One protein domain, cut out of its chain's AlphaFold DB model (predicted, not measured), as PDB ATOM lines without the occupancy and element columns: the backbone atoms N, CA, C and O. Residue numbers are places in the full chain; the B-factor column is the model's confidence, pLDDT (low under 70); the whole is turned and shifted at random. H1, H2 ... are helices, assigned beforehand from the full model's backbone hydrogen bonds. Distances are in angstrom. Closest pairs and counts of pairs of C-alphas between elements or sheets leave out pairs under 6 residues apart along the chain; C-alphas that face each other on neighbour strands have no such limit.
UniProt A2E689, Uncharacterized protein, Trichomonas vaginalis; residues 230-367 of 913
ATOM      1  N   CYS A 230     -25.093 -27.782  55.770       88.50
ATOM      2  CA  CYS A 230     -24.934 -28.970  54.930       88.50
ATOM      3  C   CYS A 230     -26.053 -30.000  55.169       88.50
ATOM      4  O   CYS A 230     -26.749 -30.392  54.229       88.50
ATOM      5  N   SER A 231     -26.310 -30.356  56.434       90.31
ATOM      6  CA  SER A 231     -27.340 -31.340  56.809       90.31
ATOM      7  C   SER A 231     -28.717 -30.973  56.258       90.31
ATOM      8  O   SER A 231     -29.425 -31.826  55.723       90.31
ATOM      9  N   ASN A 232     -29.103 -29.694  56.346       89.94
ATOM     10  CA  ASN A 232     -30.391 -29.226  55.841       89.94
ATOM     11  C   ASN A 232     -30.527 -29.443  54.330       89.94
ATOM     12  O   ASN A 232     -31.585 -29.881  53.883       89.94
ATOM     13  N   ILE A 233     -29.481 -29.172  53.543       89.62
ATOM     14  CA  ILE A 233     -29.505 -29.394  52.090       89.62
ATOM     15  C   ILE A 233     -29.593 -30.887  51.786       89.62
ATOM     16  O   ILE A 233     -30.519 -31.308  51.096       89.62
ATOM     17  N   VAL A 234     -28.695 -31.694  52.356       91.69
ATOM     18  CA  VAL A 234     -28.639 -33.140  52.096       91.69
ATOM     19  C   VAL A 234     -29.963 -33.811  52.435       91.69
ATOM     20  O   VAL A 234     -30.499 -34.563  51.625       91.69
ATOM     21  N   LEU A 235     -30.541 -33.513  53.601       91.12
ATOM     22  CA  LEU A 235     -31.790 -34.132  54.044       91.12
ATOM     23  C   LEU A 235     -33.004 -33.649  53.235       91.12
ATOM     24  O   LEU A 235     -33.877 -34.465  52.934       91.12
ATOM     25  N   SER A 236     -33.049 -32.374  52.831       90.44
ATOM     26  CA  SER A 236     -34.187 -31.796  52.092       90.44
ATOM     27  C   SER A 236     -34.151 -32.010  50.575       90.44
ATOM     28  O   SER A 236     -35.194 -31.878  49.933       90.44
ATOM     29  N   ALA A 237     -32.996 -32.360  50.002       90.06
ATOM     30  CA  ALA A 237     -32.834 -32.536  48.561       90.06
ATOM     31  C   ALA A 237     -33.709 -33.676  48.010       90.06
ATOM     32  O   ALA A 237     -33.613 -34.814  48.474       90.06
ATOM     33  N   ASN A 238     -34.536 -33.372  47.005       87.31
ATOM     34  CA  ASN A 238     -35.405 -34.342  46.320       87.31
ATOM     35  C   ASN A 238     -35.065 -34.501  44.829       87.31
ATOM     36  O   ASN A 238     -35.716 -35.269  44.129       87.31
ATOM     37  N   ASP A 239     -34.068 -33.765  44.346       90.12
ATOM     38  CA  ASP A 239     -33.624 -33.726  42.959       90.12
ATOM     39  C   ASP A 239     -32.101 -33.552  42.901       90.12
ATOM     40  O   ASP A 239     -31.449 -33.255  43.909       90.12
ATOM     41  N   PHE A 240     -31.536 -33.765  41.712       90.75
ATOM     42  CA  PHE A 240     -30.095 -33.690  41.493       90.75
ATOM     43  C   PHE A 240     -29.548 -32.262  41.635       90.75
ATOM     44  O   PHE A 240     -28.493 -32.073  42.238       90.75
ATOM     45  N   ASP A 241     -30.276 -31.244  41.167       90.25
ATOM     46  CA  ASP A 241     -29.841 -29.841  41.240       90.25
ATOM     47  C   ASP A 241     -29.680 -29.348  42.684       90.25
ATOM     48  O   ASP A 241     -28.796 -28.543  42.980       90.25
ATOM     49  N   SER A 242     -30.492 -29.870  43.601       91.25
ATOM     50  CA  SER A 242     -30.390 -29.602  45.035       91.25
ATOM     51  C   SER A 242     -29.142 -30.221  45.673       91.25
ATOM     52  O   SER A 242     -28.656 -29.692  46.672       91.25
ATOM     53  N   LEU A 243     -28.619 -31.320  45.113       91.19
ATOM     54  CA  LEU A 243     -27.408 -32.003  45.590       91.19
ATOM     55  C   LEU A 243     -26.120 -31.445  44.973       91.19
ATOM     56  O   LEU A 243     -25.090 -31.468  45.646       91.19
ATOM     57  N   LYS A 244     -26.171 -30.891  43.751       91.19
ATOM     58  CA  LYS A 244     -25.008 -30.302  43.051       91.19
ATOM     59  C   LYS A 244     -24.115 -29.411  43.929       91.19
ATOM     60  O   LYS A 244     -22.906 -29.555  43.842       91.19
ATOM     61  N   PRO A 245     -24.634 -28.541  44.819       91.94
ATOM     62  CA  PRO A 245     -23.771 -27.697  45.645       91.94
ATOM     63  C   PRO A 245     -22.883 -28.447  46.650       91.94
ATOM     64  O   PRO A 245     -21.944 -27.856  47.173       91.94
ATOM     65  N   ILE A 246     -23.214 -29.703  46.960       92.56
ATOM     66  CA  ILE A 246     -22.550 -30.526  47.981       92.56
ATOM     67  C   ILE A 246     -21.628 -31.573  47.355       92.56
ATOM     68  O   ILE A 246     -20.603 -31.892  47.940       92.56
ATOM     69  N   ILE A 247     -21.974 -32.088  46.173       93.06
ATOM     70  CA  ILE A 247     -21.232 -33.153  45.483       93.06
ATOM     71  C   ILE A 247     -19.728 -32.846  45.290       93.06
ATOM     72  O   ILE A 247     -18.936 -33.746  45.515       93.06
ATOM     73  N   PRO A 248     -19.278 -31.623  44.953       91.75
ATOM     74  CA  PRO A 248     -17.840 -31.358  44.857       91.75
ATOM     75  C   PRO A 248     -17.097 -31.487  46.199       91.75
ATOM     76  O   PRO A 248     -15.879 -31.527  46.230       91.75
ATOM     77  N   PHE A 249     -17.825 -31.503  47.321       92.12
ATOM     78  CA  PHE A 249     -17.289 -31.427  48.679       92.12
ATOM     79  C   PHE A 249     -17.510 -32.723  49.479       92.12
ATOM     80  O   PHE A 249     -17.623 -32.692  50.710       92.12
ATOM     81  N   LEU A 250     -17.609 -33.878  48.804       91.25
ATOM     82  CA  LEU A 250     -17.749 -35.177  49.482       91.25
ATOM     83  C   LEU A 250     -16.535 -35.508  50.358       91.25
ATOM     84  O   LEU A 250     -16.685 -36.155  51.393       91.25
ATOM     85  N   HIS A 251     -15.351 -35.004  50.018       87.31
ATOM     86  CA  HIS A 251     -14.135 -35.182  50.808       87.31
ATOM     87  C   HIS A 251     -14.217 -34.575  52.210       87.31
ATOM     88  O   HIS A 251     -13.600 -35.100  53.133       87.31
ATOM     89  N   ILE A 252     -15.042 -33.544  52.425       88.50
ATOM     90  CA  ILE A 252     -15.224 -32.892  53.736       88.50
ATOM     91  C   ILE A 252     -16.573 -33.188  54.401       88.50
ATOM     92  O   ILE A 252     -16.779 -32.838  55.564       88.50
ATOM     93  N   ILE A 253     -17.509 -33.839  53.705       89.88
ATOM     94  CA  ILE A 253     -18.821 -34.162  54.278       89.88
ATOM     95  C   ILE A 253     -18.699 -35.240  55.365       89.88
ATOM     96  O   ILE A 253     -17.913 -36.173  55.228       89.88
ATOM     97  N   ASN A 254     -19.485 -35.147  56.439       88.38
ATOM     98  CA  ASN A 254     -19.531 -36.197  57.457       88.38
ATOM     99  C   ASN A 254     -19.988 -37.545  56.853       88.38
ATOM    100  O   ASN A 254     -20.854 -37.575  55.974       88.38
ATOM    101  N   THR A 255     -19.443 -38.656  57.352       88.88
ATOM    102  CA  THR A 255     -19.686 -40.024  56.860       88.88
ATOM    103  C   THR A 255     -21.166 -40.439  56.867       88.88
ATOM    104  O   THR A 255     -21.632 -41.063  55.908       88.88
ATOM    105  N   ASP A 256     -21.950 -40.033  57.871       88.69
ATOM    106  CA  ASP A 256     -23.395 -40.303  57.923       88.69
ATOM    107  C   ASP A 256     -24.135 -39.586  56.784       88.69
ATOM    108  O   ASP A 256     -25.004 -40.159  56.118       88.69
ATOM    109  N   LEU A 257     -23.776 -38.324  56.525       91.38
ATOM    110  CA  LEU A 257     -24.360 -37.537  55.440       91.38
ATOM    111  C   LEU A 257     -23.902 -38.043  54.069       91.38
ATOM    112  O   LEU A 257     -24.727 -38.079  53.157       91.38
ATOM    113  N   LEU A 258     -22.647 -38.485  53.926       92.81
ATOM    114  CA  LEU A 258     -22.135 -39.110  52.701       92.81
ATOM    115  C   LEU A 258     -22.995 -40.313  52.306       92.81
ATOM    116  O   LEU A 258     -23.514 -40.374  51.193       92.81
ATOM    117  N   SER A 259     -23.222 -41.229  53.250       92.06
ATOM    118  CA  SER A 259     -24.059 -42.417  53.047       92.06
ATOM    119  C   SER A 259     -25.479 -42.053  52.584       92.06
ATOM    120  O   SER A 259     -26.040 -42.699  51.689       92.06
ATOM    121  N   ILE A 260     -26.053 -40.968  53.123       93.50
ATOM    122  CA  ILE A 260     -27.356 -40.442  52.690       93.50
ATOM    123  C   ILE A 260     -27.283 -39.869  51.269       93.50
ATOM    124  O   ILE A 260     -28.186 -40.139  50.476       93.50
ATOM    125  N   VAL A 261     -26.240 -39.106  50.928       94.25
ATOM    126  CA  VAL A 261     -26.049 -38.549  49.576       94.25
ATOM    127  C   VAL A 261     -25.961 -39.671  48.541       94.25
ATOM    128  O   VAL A 261     -26.727 -39.650  47.578       94.25
ATOM    129  N   ILE A 262     -25.121 -40.686  48.768       93.94
ATOM    130  CA  ILE A 262     -24.978 -41.833  47.855       93.94
ATOM    131  C   ILE A 262     -26.306 -42.584  47.703       93.94
ATOM    132  O   ILE A 262     -26.737 -42.872  46.587       93.94
ATOM    133  N   THR A 263     -27.026 -42.818  48.805       92.56
ATOM    134  CA  THR A 263     -28.352 -43.458  48.763       92.56
ATOM    135  C   THR A 263     -29.356 -42.636  47.948       92.56
ATOM    136  O   THR A 263     -30.125 -43.190  47.163       92.56
ATOM    137  N   LYS A 264     -29.353 -41.306  48.093       93.50
ATOM    138  CA  LYS A 264     -30.226 -40.424  47.307       93.50
ATOM    139  C   LYS A 264     -29.871 -40.437  45.825       93.50
ATOM    140  O   LYS A 264     -30.785 -40.457  45.007       93.50
ATOM    141  N   LEU A 265     -28.585 -40.462  45.476       93.12
ATOM    142  CA  LEU A 265     -28.145 -40.579  44.085       93.12
ATOM    143  C   LEU A 265     -28.597 -41.907  43.460       93.12
ATOM    144  O   LEU A 265     -29.152 -41.889  42.363       93.12
ATOM    145  N   LEU A 266     -28.466 -43.030  44.179       92.19
ATOM    146  CA  LEU A 266     -28.971 -44.335  43.728       92.19
ATOM    147  C   LEU A 266     -30.478 -44.288  43.440       92.19
ATOM    148  O   LEU A 266     -30.907 -44.687  42.360       92.19
ATOM    149  N   ILE A 267     -31.272 -43.729  44.361       91.38
ATOM    150  CA  ILE A 267     -32.730 -43.589  44.198       91.38
ATOM    151  C   ILE A 267     -33.075 -42.660  43.022       91.38
ATOM    152  O   ILE A 267     -34.008 -42.929  42.263       91.38
ATOM    153  N   LEU A 268     -32.345 -41.555  42.846       90.88
ATOM    154  CA  LEU A 268     -32.565 -40.626  41.732       90.88
ATOM    155  C   LEU A 268     -32.314 -41.297  40.378       90.88
ATOM    156  O   LEU A 268     -33.096 -41.092  39.450       90.88
ATOM    157  N   ILE A 269     -31.274 -42.127  40.278       90.12
ATOM    158  CA  ILE A 269     -30.969 -42.886  39.060       90.12
ATOM    159  C   ILE A 269     -32.007 -43.990  38.837       90.12
ATOM    160  O   ILE A 269     -32.520 -44.116  37.728       90.12
ATOM    161  N   GLU A 270     -32.379 -44.740  39.877       88.94
ATOM    162  CA  GLU A 270     -33.404 -45.792  39.807       88.94
ATOM    163  C   GLU A 270     -34.757 -45.237  39.333       88.94
ATOM    164  O   GLU A 270     -35.397 -45.779  38.434       88.94
ATOM    165  N   THR A 271     -35.177 -44.092  39.874       86.44
ATOM    166  CA  THR A 271     -36.445 -43.446  39.491       86.44
ATOM    167  C   THR A 271     -36.463 -42.917  38.053       86.44
ATOM    168  O   THR A 271     -37.546 -42.715  37.501       86.44
ATOM    169  N   HIS A 272     -35.295 -42.732  37.428       82.75
ATOM    170  CA  HIS A 272     -35.134 -42.201  36.071       82.75
ATOM    171  C   HIS A 272     -34.412 -43.173  35.123       82.75
ATOM    172  O   HIS A 272     -33.937 -42.758  34.070       82.75
ATOM    173  N   GLU A 273     -34.372 -44.471  35.439       67.94
ATOM    174  CA  GLU A 273     -33.603 -45.498  34.712       67.94
ATOM    175  C   GLU A 273     -33.963 -45.616  33.211       67.94
ATOM    176  O   GLU A 273     -33.174 -46.102  32.393       67.94
ATOM    177  N   THR A 274     -35.155 -45.147  32.827       66.06
ATOM    178  CA  THR A 274     -35.648 -45.095  31.441       66.06
ATOM    179  C   THR A 274     -35.225 -43.837  30.672       66.06
ATOM    180  O   THR A 274     -35.321 -43.818  29.444       66.06
ATOM    181  N   TYR A 275     -34.738 -42.799  31.357       68.31
ATOM    182  CA  TYR A 275     -34.270 -41.538  30.781       68.31
ATOM    183  C   TYR A 275     -32.742 -41.540  30.683       68.31
ATOM    184  O   TYR A 275     -32.054 -40.918  31.492       68.31
ATOM    185  N   SER A 276     -32.209 -42.230  29.670       75.81
ATOM    186  CA  SER A 276     -30.759 -42.392  29.470       75.81
ATOM    187  C   SER A 276     -29.987 -41.070  29.497       75.81
ATOM    188  O   SER A 276     -28.924 -41.014  30.103       75.81
ATOM    189  N   SER A 277     -30.531 -39.989  28.929       83.69
ATOM    190  CA  SER A 277     -29.876 -38.674  28.946       83.69
ATOM    191  C   SER A 277     -29.712 -38.102  30.355       83.69
ATOM    192  O   SER A 277     -28.653 -37.587  30.671       83.69
ATOM    193  N   PHE A 278     -30.719 -38.241  31.226       87.56
ATOM    194  CA  PHE A 278     -30.647 -37.727  32.599       87.56
ATOM    195  C   PHE A 278     -29.614 -38.489  33.435       87.56
ATOM    196  O   PHE A 278     -28.858 -37.887  34.191       87.56
ATOM    197  N   VAL A 279     -29.555 -39.816  33.276       89.12
ATOM    198  CA  VAL A 279     -28.546 -40.644  33.955       89.12
ATOM    199  C   VAL A 279     -27.141 -40.285  33.469       89.12
ATOM    200  O   VAL A 279     -26.240 -40.124  34.286       89.12
ATOM    201  N   LEU A 280     -26.960 -40.089  32.161       88.25
ATOM    202  CA  LEU A 280     -25.682 -39.653  31.596       88.25
ATOM    203  C   LEU A 280     -25.290 -38.240  32.052       88.25
ATOM    204  O   LEU A 280     -24.113 -38.017  32.314       88.25
ATOM    205  N   ASP A 281     -26.240 -37.314  32.216       89.50
ATOM    206  CA  ASP A 281     -25.973 -35.974  32.761       89.50
ATOM    207  C   ASP A 281     -25.461 -36.047  34.213       89.50
ATOM    208  O   ASP A 281     -24.551 -35.304  34.586       89.50
ATOM    209  N   ILE A 282     -26.012 -36.960  35.028       92.06
ATOM    210  CA  ILE A 282     -25.522 -37.217  36.391       92.06
ATOM    211  C   ILE A 282     -24.097 -37.768  36.348       92.06
ATOM    212  O   ILE A 282     -23.231 -37.238  37.037       92.06
ATOM    213  N   ILE A 283     -23.853 -38.803  35.540       92.12
ATOM    214  CA  ILE A 283     -22.532 -39.440  35.419       92.12
ATOM    215  C   ILE A 283     -21.494 -38.422  34.958       92.12
ATOM    216  O   ILE A 283     -20.479 -38.254  35.618       92.12
ATOM    217  N   THR A 284     -21.785 -37.691  33.882       90.44
ATOM    218  CA  THR A 284     -20.880 -36.680  33.318       90.44
ATOM    219  C   THR A 284     -20.545 -35.609  34.351       90.44
ATOM    220  O   THR A 284     -19.390 -35.214  34.474       90.44
ATOM    221  N   TYR A 285     -21.535 -35.157  35.131       92.19
ATOM    222  CA  TYR A 285     -21.287 -34.209  36.214       92.19
ATOM    223  C   TYR A 285     -20.418 -34.809  37.321       92.19
ATOM    224  O   TYR A 285     -19.555 -34.111  37.831       92.19
ATOM    225  N   LEU A 286     -20.633 -36.069  37.709       93.06
ATOM    226  CA  LEU A 286     -19.840 -36.725  38.753       93.06
ATOM    227  C   LEU A 286     -18.396 -36.998  38.307       93.06
ATOM    228  O   LEU A 286     -17.487 -36.768  39.098       93.06
ATOM    229  N   CYS A 287     -18.179 -37.418  37.056       88.06
ATOM    230  CA  CYS A 287     -16.838 -37.598  36.489       88.06
ATOM    231  C   CYS A 287     -16.072 -36.275  36.366       88.06
ATOM    232  O   CYS A 287     -14.853 -36.279  36.371       88.06
ATOM    233  N   SER A 288     -16.766 -35.134  36.266       84.31
ATOM    234  CA  SER A 288     -16.118 -33.819  36.191       84.31
ATOM    235  C   SER A 288     -15.734 -33.229  37.556       84.31
ATOM    236  O   SER A 288     -15.417 -32.040  37.617       84.31
ATOM    237  N   GLN A 289     -15.903 -33.971  38.655       88.00
ATOM    238  CA  GLN A 289     -15.539 -33.515  40.000       88.00
ATOM    239  C   GLN A 289     -14.153 -34.030  40.386       88.00
ATOM    240  O   GLN A 289     -13.757 -35.100  39.942       88.00
ATOM    241  N   GLU A 290     -13.479 -33.293  41.267       84.31
ATOM    242  CA  GLU A 290     -12.166 -33.642  41.828       84.31
ATOM    243  C   GLU A 290     -12.317 -34.718  42.923       84.31
ATOM    244  O   GLU A 290     -12.227 -34.451  44.126       84.31
ATOM    245  N   ASN A 291     -12.679 -35.934  42.509       85.31
ATOM    246  CA  ASN A 291     -12.958 -37.057  43.408       85.31
ATOM    247  C   ASN A 291     -11.684 -37.638  44.051       85.31
ATOM    248  O   ASN A 291     -11.788 -38.315  45.072       85.31
ATOM    249  N   GLU A 292     -10.502 -37.333  43.510       83.06
ATOM    250  CA  GLU A 292      -9.179 -37.685  44.041       83.06
ATOM    251  C   GLU A 292      -8.935 -37.155  45.462       83.06
ATOM    252  O   GLU A 292      -8.160 -37.735  46.216       83.06
ATOM    253  N   PHE A 293      -9.630 -36.090  45.875       84.31
ATOM    254  CA  PHE A 293      -9.513 -35.550  47.230       84.31
ATOM    255  C   PHE A 293     -10.333 -36.317  48.276       84.31
ATOM    256  O   PHE A 293     -10.243 -35.994  49.463       84.31
ATOM    257  N   ILE A 294     -11.184 -37.271  47.879       86.81
ATOM    258  CA  ILE A 294     -12.018 -38.030  48.819       86.81
ATOM    259  C   ILE A 294     -11.123 -39.000  49.612       86.81
ATOM    260  O   ILE A 294     -10.530 -39.882  49.007       86.81
ATOM    261  N   PRO A 295     -11.061 -38.901  50.956       84.75
ATOM    262  CA  PRO A 295     -10.238 -39.800  51.768       84.75
ATOM    263  C   PRO A 295     -10.701 -41.263  51.708       84.75
ATOM    264  O   PRO A 295     -11.907 -41.520  51.623       84.75
ATOM    265  N   ASP A 296      -9.772 -42.204  51.895       84.56
ATOM    266  CA  ASP A 296     -10.022 -43.656  51.870       84.56
ATOM    267  C   ASP A 296     -11.189 -44.091  52.766       84.56
ATOM    268  O   ASP A 296     -12.068 -44.829  52.330       84.56
ATOM    269  N   GLU A 297     -11.292 -43.548  53.987       86.94
ATOM    270  CA  GLU A 297     -12.403 -43.847  54.911       86.94
ATOM    271  C   GLU A 297     -13.794 -43.565  54.304       86.94
ATOM    272  O   GLU A 297     -14.792 -44.191  54.665       86.94
ATOM    273  N   LYS A 298     -13.882 -42.612  53.372       90.06
ATOM    274  CA  LYS A 298     -15.112 -42.240  52.666       90.06
ATOM    275  C   LYS A 298     -15.268 -43.018  51.369       90.06
ATOM    276  O   LYS A 298     -16.401 -43.370  51.030       90.06
ATOM    277  N   LEU A 299     -14.170 -43.324  50.683       91.12
ATOM    278  CA  LEU A 299     -14.174 -44.216  49.528       91.12
ATOM    279  C   LEU A 299     -14.659 -45.619  49.916       91.12
ATOM    280  O   LEU A 299     -15.513 -46.159  49.218       91.12
ATOM    281  N   GLU A 300     -14.271 -46.151  51.078       91.06
ATOM    282  CA  GLU A 300     -14.792 -47.416  51.626       91.06
ATOM    283  C   GLU A 300     -16.322 -47.396  51.823       91.06
ATOM    284  O   GLU A 300     -17.027 -48.381  51.566       91.06
ATOM    285  N   ILE A 301     -16.880 -46.259  52.254       90.88
ATOM    286  CA  ILE A 301     -18.333 -46.086  52.409       90.88
ATOM    287  C   ILE A 301     -19.023 -46.086  51.042       90.88
ATOM    288  O   ILE A 301     -20.082 -46.701  50.884       90.88
ATOM    289  N   ILE A 302     -18.443 -45.405  50.052       92.69
ATOM    290  CA  ILE A 302     -18.958 -45.397  48.679       92.69
ATOM    291  C   ILE A 302     -18.892 -46.815  48.101       92.69
ATOM    292  O   ILE A 302     -19.909 -47.332  47.639       92.69
ATOM    293  N   TYR A 303     -17.734 -47.467  48.202       92.81
ATOM    294  CA  TYR A 303     -17.493 -48.836  47.757       92.81
ATOM    295  C   TYR A 303     -18.499 -49.814  48.367       92.81
ATOM    296  O   TYR A 303     -19.219 -50.477  47.627       92.81
ATOM    297  N   SER A 304     -18.629 -49.856  49.697       91.19
ATOM    298  CA  SER A 304     -19.540 -50.789  50.378       91.19
ATOM    299  C   SER A 304     -20.999 -50.611  49.942       91.19
ATOM    300  O   SER A 304     -21.710 -51.592  49.727       91.19
ATOM    301  N   LYS A 305     -21.445 -49.366  49.723       89.62
ATOM    302  CA  LYS A 305     -22.792 -49.076  49.204       89.62
ATOM    303  C   LYS A 305     -23.006 -49.555  47.775       89.62
ATOM    304  O   LYS A 305     -24.108 -50.002  47.445       89.62
ATOM    305  N   LEU A 306     -21.988 -49.422  46.929       90.62
ATOM    306  CA  LEU A 306     -22.053 -49.871  45.545       90.62
ATOM    307  C   LEU A 306     -21.975 -51.394  45.463       90.62
ATOM    308  O   LEU A 306     -22.817 -51.982  44.789       90.62
ATOM    309  N   LEU A 307     -21.055 -52.028  46.194       87.81
ATOM    310  CA  LEU A 307     -20.845 -53.476  46.205       87.81
ATOM    311  C   LEU A 307     -22.136 -54.241  46.523       87.81
ATOM    312  O   LEU A 307     -22.505 -55.149  45.784       87.81
ATOM    313  N   ASP A 308     -22.878 -53.805  47.546       81.00
ATOM    314  CA  ASP A 308     -24.167 -54.398  47.941       81.00
ATOM    315  C   ASP A 308     -25.224 -54.374  46.819       81.00
ATOM    316  O   ASP A 308     -26.211 -55.117  46.855       81.00
ATOM    317  N   SER A 309     -25.047 -53.486  45.840       84.19
ATOM    318  CA  SER A 309     -26.019 -53.188  44.791       84.19
ATOM    319  C   SER A 309     -25.542 -53.572  43.387       84.19
ATOM    320  O   SER A 309     -26.342 -53.515  42.452       84.19
ATOM    321  N   LEU A 310     -24.277 -53.954  43.193       84.50
ATOM    322  CA  LEU A 310     -23.769 -54.407  41.897       84.50
ATOM    323  C   LEU A 310     -24.311 -55.816  41.568       84.50
ATOM    324  O   LEU A 310     -24.458 -56.644  42.468       84.50
ATOM    325  N   PRO A 311     -24.639 -56.122  40.295       81.88
ATOM    326  CA  PRO A 311     -24.463 -55.312  39.085       81.88
ATOM    327  C   PRO A 311     -25.715 -54.505  38.671       81.88
ATOM    328  O   PRO A 311     -25.979 -54.333  37.480       81.88
ATOM    329  N   ASN A 312     -26.537 -54.025  39.609       86.25
ATOM    330  CA  ASN A 312     -27.767 -53.306  39.253       86.25
ATOM    331  C   ASN A 312     -27.454 -52.001  38.502       86.25
ATOM    332  O   ASN A 312     -26.481 -51.310  38.803       86.25
ATOM    333  N   LYS A 313     -28.321 -51.613  37.560       85.38
ATOM    334  CA  LYS A 313     -28.093 -50.459  36.675       85.38
ATOM    335  C   LYS A 313     -27.831 -49.129  37.406       85.38
ATOM    336  O   LYS A 313     -26.901 -48.438  36.995       85.38
ATOM    337  N   PRO A 314     -28.540 -48.771  38.499       88.75
ATOM    338  CA  PRO A 314     -28.215 -47.571  39.274       88.75
ATOM    339  C   PRO A 314     -26.843 -47.626  39.952       88.75
ATOM    340  O   PRO A 314     -26.139 -46.621  39.995       88.75
ATOM    341  N   ALA A 315     -26.450 -48.804  40.442       90.19
ATOM    342  CA  ALA A 315     -25.142 -49.011  41.055       90.19
ATOM    343  C   ALA A 315     -24.028 -48.926  40.011       90.19
ATOM    344  O   ALA A 315     -23.040 -48.247  40.245       90.19
ATOM    345  N   MET A 316     -24.224 -49.519  38.830       89.88
ATOM    346  CA  MET A 316     -23.287 -49.408  37.706       89.88
ATOM    347  C   MET A 316     -23.141 -47.966  37.207       89.88
ATOM    348  O   MET A 316     -22.039 -47.544  36.885       89.88
ATOM    349  N   ALA A 317     -24.224 -47.185  37.186       90.75
ATOM    350  CA  ALA A 317     -24.160 -45.770  36.830       90.75
ATOM    351  C   ALA A 317     -23.298 -44.961  37.816       90.75
ATOM    352  O   ALA A 317     -22.492 -44.146  37.385       90.75
ATOM    353  N   LEU A 318     -23.432 -45.197  39.128       92.75
ATOM    354  CA  LEU A 318     -22.558 -44.567  40.127       92.75
ATOM    355  C   LEU A 318     -21.169 -45.197  40.204       92.75
ATOM    356  O   LEU A 318     -20.241 -44.530  40.639       92.75
ATOM    357  N   PHE A 319     -21.000 -46.439  39.763       92.62
ATOM    358  CA  PHE A 319     -19.689 -47.060  39.663       92.62
ATOM    359  C   PHE A 319     -18.800 -46.305  38.673       92.62
ATOM    360  O   PHE A 319     -17.648 -46.077  38.994       92.62
ATOM    361  N   VAL A 320     -19.323 -45.829  37.536       92.88
ATOM    362  CA  VAL A 320     -18.546 -45.084  36.521       92.88
ATOM    363  C   VAL A 320     -17.669 -43.952  37.099       92.88
ATOM    364  O   VAL A 320     -16.451 -44.016  36.916       92.88
ATOM    365  N   PRO A 321     -18.215 -42.935  37.802       93.00
ATOM    366  CA  PRO A 321     -17.414 -41.824  38.317       93.00
ATOM    367  C   PRO A 321     -16.437 -42.232  39.424       93.00
ATOM    368  O   PRO A 321     -15.391 -41.606  39.555       93.00
ATOM    369  N   TYR A 322     -16.750 -43.274  40.201       91.81
ATOM    370  CA  TYR A 322     -15.921 -43.682  41.337       91.81
ATOM    371  C   TYR A 322     -14.965 -44.836  41.029       91.81
ATOM    372  O   TYR A 322     -14.046 -45.057  41.808       91.81
ATOM    373  N   CYS A 323     -15.151 -45.558  39.917       90.12
ATOM    374  CA  CYS A 323     -14.411 -46.781  39.600       90.12
ATOM    375  C   CYS A 323     -12.889 -46.644  39.668       90.12
ATOM    376  O   CYS A 323     -12.284 -47.617  40.115       90.12
ATOM    377  N   PRO A 324     -12.260 -45.504  39.318       85.50
ATOM    378  CA  PRO A 324     -10.821 -45.398  39.464       85.50
ATOM    379  C   PRO A 324     -10.389 -45.401  40.938       85.50
ATOM    380  O   PRO A 324      -9.490 -46.145  41.319       85.50
ATOM    381  N   PHE A 325     -11.124 -44.670  41.779       86.31
ATOM    382  CA  PHE A 325     -10.830 -44.441  43.198       86.31
ATOM    383  C   PHE A 325     -11.205 -45.607  44.114       86.31
ATOM    384  O   PHE A 325     -10.694 -45.713  45.219       86.31
ATOM    385  N   ILE A 326     -12.123 -46.478  43.686       88.31
ATOM    386  CA  ILE A 326     -12.522 -47.655  44.473       88.31
ATOM    387  C   ILE A 326     -11.969 -48.969  43.917       88.31
ATOM    388  O   ILE A 326     -12.345 -50.033  44.405       88.31
ATOM    389  N   SER A 327     -11.131 -48.911  42.877       84.69
ATOM    390  CA  SER A 327     -10.624 -50.098  42.178       84.69
ATOM    391  C   SER A 327      -9.799 -51.014  43.086       84.69
ATOM    392  O   SER A 327      -9.959 -52.229  43.009       84.69
ATOM    393  N   GLU A 328      -9.007 -50.448  43.998       82.31
ATOM    394  CA  GLU A 328      -8.145 -51.189  44.931       82.31
ATOM    395  C   GLU A 328      -8.921 -52.009  45.974       82.31
ATOM    396  O   GLU A 328      -8.389 -52.965  46.536       82.31
ATOM    397  N   TYR A 329     -10.200 -51.688  46.205       86.75
ATOM    398  CA  TYR A 329     -11.069 -52.471  47.091       86.75
ATOM    399  C   TYR A 329     -11.655 -53.719  46.411       86.75
ATOM    400  O   TYR A 329     -12.331 -54.515  47.066       86.75
ATOM    401  N   PHE A 330     -11.447 -53.894  45.104       82.94
ATOM    402  CA  PHE A 330     -11.842 -55.097  44.376       82.94
ATOM    403  C   PHE A 330     -10.643 -56.025  44.177       82.94
ATOM    404  O   PHE A 330      -9.523 -55.577  43.941       82.94
ATOM    405  N   ASP A 331     -10.897 -57.335  44.157       83.94
ATOM    406  CA  ASP A 331      -9.935 -58.260  43.566       83.94
ATOM    407  C   ASP A 331      -9.743 -57.885  42.083       83.94
ATOM    408  O   ASP A 331     -10.715 -57.662  41.356       83.94
ATOM    409  N   GLU A 332      -8.498 -57.854  41.601       77.81
ATOM    410  CA  GLU A 332      -8.174 -57.418  40.233       77.81
ATOM    411  C   GLU A 332      -8.982 -58.195  39.164       77.81
ATOM    412  O   GLU A 332      -9.502 -57.626  38.199       77.81
ATOM    413  N   GLU A 333      -9.166 -59.506  39.361       81.31
ATOM    414  CA  GLU A 333      -9.998 -60.327  38.475       81.31
ATOM    415  C   GLU A 333     -11.487 -59.946  38.520       81.31
ATOM    416  O   GLU A 333     -12.160 -60.019  37.488       81.31
ATOM    417  N   GLU A 334     -12.005 -59.540  39.681       84.19
ATOM    418  CA  GLU A 334     -13.399 -59.127  39.875       84.19
ATOM    419  C   GLU A 334     -13.669 -57.785  39.193       84.19
ATOM    420  O   GLU A 334     -14.617 -57.664  38.411       84.19
ATOM    421  N   PHE A 335     -12.785 -56.806  39.397       86.38
ATOM    422  CA  PHE A 335     -12.877 -55.497  38.756       86.38
ATOM    423  C   PHE A 335     -12.896 -55.617  37.225       86.38
ATOM    424  O   PHE A 335     -13.763 -55.060  36.541       86.38
ATOM    425  N   TYR A 336     -11.991 -56.418  36.654       84.50
ATOM    426  CA  TYR A 336     -11.970 -56.631  35.207       84.50
ATOM    427  C   TYR A 336     -13.132 -57.480  34.699       84.50
ATOM    428  O   TYR A 336     -13.512 -57.336  33.531       84.50
ATOM    429  N   LEU A 337     -13.710 -58.358  35.525       84.81
ATOM    430  CA  LEU A 337     -14.935 -59.067  35.170       84.81
ATOM    431  C   LEU A 337     -16.080 -58.068  34.971       84.81
ATOM    432  O   LEU A 337     -16.739 -58.130  33.934       84.81
ATOM    433  N   ILE A 338     -16.243 -57.111  35.892       86.69
ATOM    434  CA  ILE A 338     -17.246 -56.038  35.808       86.69
ATOM    435  C   ILE A 338     -17.070 -55.245  34.508       86.69
ATOM    436  O   ILE A 338     -18.002 -55.144  33.708       86.69
ATOM    437  N   LEU A 339     -15.858 -54.742  34.240       87.56
ATOM    438  CA  LEU A 339     -15.575 -53.979  33.017       87.56
ATOM    439  C   LEU A 339     -15.840 -54.797  31.751       87.56
ATOM    440  O   LEU A 339     -16.442 -54.310  30.791       87.56
ATOM    441  N   LYS A 340     -15.420 -56.064  31.737       86.75
ATOM    442  CA  LYS A 340     -15.647 -56.957  30.603       86.75
ATOM    443  C   LYS A 340     -17.134 -57.196  30.366       86.75
ATOM    444  O   LYS A 340     -17.544 -57.182  29.209       86.75
ATOM    445  N   GLU A 341     -17.914 -57.438  31.416       85.94
ATOM    446  CA  GLU A 341     -19.361 -57.648  31.325       85.94
ATOM    447  C   GLU A 341     -20.081 -56.414  30.781       85.94
ATOM    448  O   GLU A 341     -20.925 -56.555  29.895       85.94
ATOM    449  N   LEU A 342     -19.688 -55.212  31.216       89.12
ATOM    450  CA  LEU A 342     -20.209 -53.958  30.672       89.12
ATOM    451  C   LEU A 342     -19.899 -53.825  29.173       89.12
ATOM    452  O   LEU A 342     -20.798 -53.583  28.370       89.12
ATOM    453  N   LEU A 343     -18.649 -54.061  28.770       89.88
ATOM    454  CA  LEU A 343     -18.205 -53.878  27.383       89.88
ATOM    455  C   LEU A 343     -18.789 -54.900  26.398       89.88
ATOM    456  O   LEU A 343     -18.905 -54.585  25.215       89.88
ATOM    457  N   ILE A 344     -19.153 -56.107  26.844       89.44
ATOM    458  CA  ILE A 344     -19.791 -57.128  25.987       89.44
ATOM    459  C   ILE A 344     -21.320 -57.145  26.087       89.44
ATOM    460  O   ILE A 344     -21.945 -57.982  25.436       89.44
ATOM    461  N   SER A 345     -21.911 -56.281  26.915       87.31
ATOM    462  CA  SER A 345     -23.356 -56.220  27.120       87.31
ATOM    463  C   SER A 345     -24.094 -55.832  25.836       87.31
ATOM    464  O   SER A 345     -23.690 -54.910  25.129       87.31
ATOM    465  N   ASP A 346     -25.222 -56.500  25.571       84.75
ATOM    466  CA  ASP A 346     -26.153 -56.123  24.497       84.75
ATOM    467  C   ASP A 346     -26.995 -54.875  24.864       84.75
ATOM    468  O   ASP A 346     -27.668 -54.306  24.002       84.75
ATOM    469  N   ASP A 347     -26.990 -54.446  26.136       87.31
ATOM    470  CA  ASP A 347     -27.624 -53.198  26.581       87.31
ATOM    471  C   ASP A 347     -26.699 -52.010  26.275       87.31
ATOM    472  O   ASP A 347     -25.622 -51.873  26.859       87.31
ATOM    473  N   GLU A 348     -27.150 -51.133  25.373       85.56
ATOM    474  CA  GLU A 348     -26.419 -49.946  24.916       85.56
ATOM    475  C   GLU A 348     -25.974 -49.037  26.072       85.56
ATOM    476  O   GLU A 348     -24.885 -48.458  26.013       85.56
ATOM    477  N   LEU A 349     -26.763 -48.931  27.150       86.00
ATOM    478  CA  LEU A 349     -26.392 -48.102  28.293       86.00
ATOM    479  C   LEU A 349     -25.308 -48.768  29.147       86.00
ATOM    480  O   LEU A 349     -24.386 -48.083  29.573       86.00
ATOM    481  N   PHE A 350     -25.363 -50.088  29.353       88.75
ATOM    482  CA  PHE A 350     -24.275 -50.798  30.040       88.75
ATOM    483  C   PHE A 350     -22.977 -50.769  29.238       88.75
ATOM    484  O   PHE A 350     -21.913 -50.547  29.812       88.75
ATOM    485  N   HIS A 351     -23.066 -50.913  27.917       89.69
ATOM    486  CA  HIS A 351     -21.910 -50.743  27.048       89.69
ATOM    487  C   HIS A 351     -21.316 -49.331  27.167       89.69
ATOM    488  O   HIS A 351     -20.105 -49.174  27.317       89.69
ATOM    489  N   THR A 352     -22.176 -48.307  27.185       90.19
ATOM    490  CA  THR A 352     -21.784 -46.906  27.414       90.19
ATOM    491  C   THR A 352     -21.101 -46.725  28.771       90.19
ATOM    492  O   THR A 352     -20.065 -46.074  28.835       90.19
ATOM    493  N   PHE A 353     -21.619 -47.335  29.842       91.81
ATOM    494  CA  PHE A 353     -20.978 -47.293  31.162       91.81
ATOM    495  C   PHE A 353     -19.591 -47.933  31.143       91.81
ATOM    496  O   PHE A 353     -18.664 -47.354  31.689       91.81
ATOM    497  N   GLY A 354     -19.413 -49.070  30.461       92.25
ATOM    498  CA  GLY A 354     -18.099 -49.703  30.321       92.25
ATOM    499  C   GLY A 354     -17.069 -48.809  29.621       92.25
ATOM    500  O   GLY A 354     -15.921 -48.750  30.054       92.25
ATOM    501  N   LEU A 355     -17.479 -48.089  28.569       93.19
ATOM    502  CA  LEU A 355     -16.619 -47.122  27.878       93.19
ATOM    503  C   LEU A 355     -16.291 -45.911  28.764       93.19
ATOM    504  O   LEU A 355     -15.125 -45.537  28.858       93.19
ATOM    505  N   LEU A 356     -17.285 -45.355  29.465       93.00
ATOM    506  CA  LEU A 356     -17.083 -44.229  30.382       93.00
ATOM    507  C   LEU A 356     -16.224 -44.602  31.598       93.00
ATOM    508  O   LEU A 356     -15.451 -43.769  32.050       93.00
ATOM    509  N   CYS A 357     -16.312 -45.835  32.114       92.19
ATOM    510  CA  CYS A 357     -15.398 -46.307  33.158       92.19
ATOM    511  C   CYS A 357     -13.949 -46.242  32.670       92.19
ATOM    512  O   CYS A 357     -13.093 -45.718  33.366       92.19
ATOM    513  N   LEU A 358     -13.670 -46.759  31.469       92.06
ATOM    514  CA  LEU A 358     -12.316 -46.759  30.912       92.06
ATOM    515  C   LEU A 358     -11.806 -45.354  30.582       92.06
ATOM    516  O   LEU A 358     -10.628 -45.089  30.781       92.06
ATOM    517  N   GLU A 359     -12.674 -44.471  30.090       91.56
ATOM    518  CA  GLU A 359     -12.341 -43.059  29.868       91.56
ATOM    519  C   GLU A 359     -11.999 -42.374  31.196       91.56
ATOM    520  O   GLU A 359     -10.936 -41.782  31.323       91.56
ATOM    521  N   ASN A 360     -12.818 -42.578  32.233       89.44
ATOM    522  CA  ASN A 360     -12.576 -42.022  33.563       89.44
ATOM    523  C   ASN A 360     -11.306 -42.594  34.231       89.44
ATOM    524  O   ASN A 360     -10.618 -41.878  34.957       89.44
ATOM    525  N   ILE A 361     -10.981 -43.868  33.966       88.06
ATOM    526  CA  ILE A 361      -9.718 -44.510  34.373       88.06
ATOM    527  C   ILE A 361      -8.518 -43.920  33.604       88.06
ATOM    528  O   ILE A 361      -7.411 -43.817  34.122       88.06
ATOM    529  N   GLY A 362      -8.696 -43.541  32.340       84.88
ATOM    530  CA  GLY A 362      -7.655 -42.830  31.607       84.88
ATOM    531  C   GLY A 362      -7.412 -41.445  32.204       84.88
ATOM    532  O   GLY A 362      -6.279 -41.110  32.547       84.88
ATOM    533  N   ASP A 363      -8.486 -40.686  32.401       82.19
ATOM    534  CA  ASP A 363      -8.434 -39.283  32.816       82.19
ATOM    535  C   ASP A 363      -7.847 -39.070  34.223       82.19
ATOM    536  O   ASP A 363      -7.311 -37.999  34.486       82.19
ATOM    537  N   HIS A 364      -7.886 -40.082  35.100       80.88
ATOM    538  CA  HIS A 364      -7.378 -39.985  36.478       80.88
ATOM    539  C   HIS A 364      -6.167 -40.893  36.761       80.88
ATOM    540  O   HIS A 364      -5.813 -41.093  37.918       80.88
ATOM    541  N   SER A 365      -5.535 -41.462  35.730       77.94
ATOM    542  CA  SER A 365      -4.432 -42.436  35.860       77.94
ATOM    543  C   SER A 365      -3.233 -41.976  36.705       77.94
ATOM    544  O   SER A 365      -2.468 -42.808  37.180       77.94
ATOM    545  N   GLU A 366      -3.063 -40.669  36.909       69.88
ATOM    546  CA  GLU A 366      -2.006 -40.100  37.751       69.88
ATOM    547  C   GLU A 366      -2.190 -40.395  39.250       69.88
ATOM    548  O   GLU A 366      -1.214 -40.370  39.997       69.88
ATOM    549  N   TYR A 367      -3.412 -40.720  39.684       66.50
ATOM    550  CA  TYR A 367      -3.742 -40.942  41.096       66.50
ATOM    551  C   TYR A 367      -3.693 -42.414  41.527       66.50
ATOM    552  O   TYR A 367      -3.815 -42.690  42.715       66.50
TER     553      TYR A 367
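AT A GLANCE: This is residues 230 to 367 of the 913 residues of an uncharacterized protein of Trichomonas vaginalis (UniProt A2E689). Picture H6 in the middle of a bundle, with H3, H4, H5 and H8 packed round it. At one end of the longest axis H1 packs on H3, with the short H2 nearby; at the other end H7 packs on H8. The 138 printed residues include eight named helices, H1 to H8 in order, and no named strand: the class is all helix. The whole is compact, with a radius of gyration of the C-alphas of 14.1 A and spans of 42 by 32 by 26 A.

HOW THE PARTS SIT: Start at H1, residues 230 to 236; it touches residues 257 to 261 of H3, residues 255 to 271, closest at the C-alphas of Val 234 and Val 261, 6.5 A. Between them, H2, residues 240 to 243, only just touches H3, with 3 pairs of C-alphas within 8 A, the closest Phe 240 and Leu 268, 7.4 A. Next come H4, residues 276 to 287, H5, residues 296 to 307, and H6, residues 313 to 322. H6 touches H3 at a steep tilt of 49 degrees (Ile 269 and Pro 314 have the closest C-alphas, 5.4 A). It touches H4 at a shallow tilt of 26 degrees, closest at the C-alphas of Cys 287 and Pro 321, 4.6 A. H5 and H6 form a helical hairpin, their closest C-alphas those of Leu 306 and Ala 315, 5.5 A. H8, residues 348 to 363, touches H6 at a shallow tilt of 12 degrees, the same way, closest at the C-alphas of Val 320 and Cys 357, 4.8 A. H7, residues 332 to 344, touches H8 at a steep tilt of 48 degrees, closest at the C-alphas of Leu 342 and Gly 354, 4.8 A. Every O i to N i+4 pair is within hydrogen-bond range in H1, H3, H4, H7 and H8; H5 has 7 of 8, H6 4 of 6, and H2 is too short for one.

IN THESE COORDINATES: Find C-alpha 230 at (-24.934, -28.970, 54.930), where H1 begins. H3 runs 24.4 A from C-alpha 255 at (-19.686, -40.024, 56.860), H7 18.4 A, and H8 22.4 A to C-alpha 363 at (-8.434, -39.283, 32.816).

THE WHOLE: The C-alphas of Asn 232 and Ile 344, the two farthest apart, are 42.2 A apart. The printed part has no cut; the link from H2 to H3, 11 residues, is long. Residues 273 to 275 and 366 to 367 have pLDDT under 70.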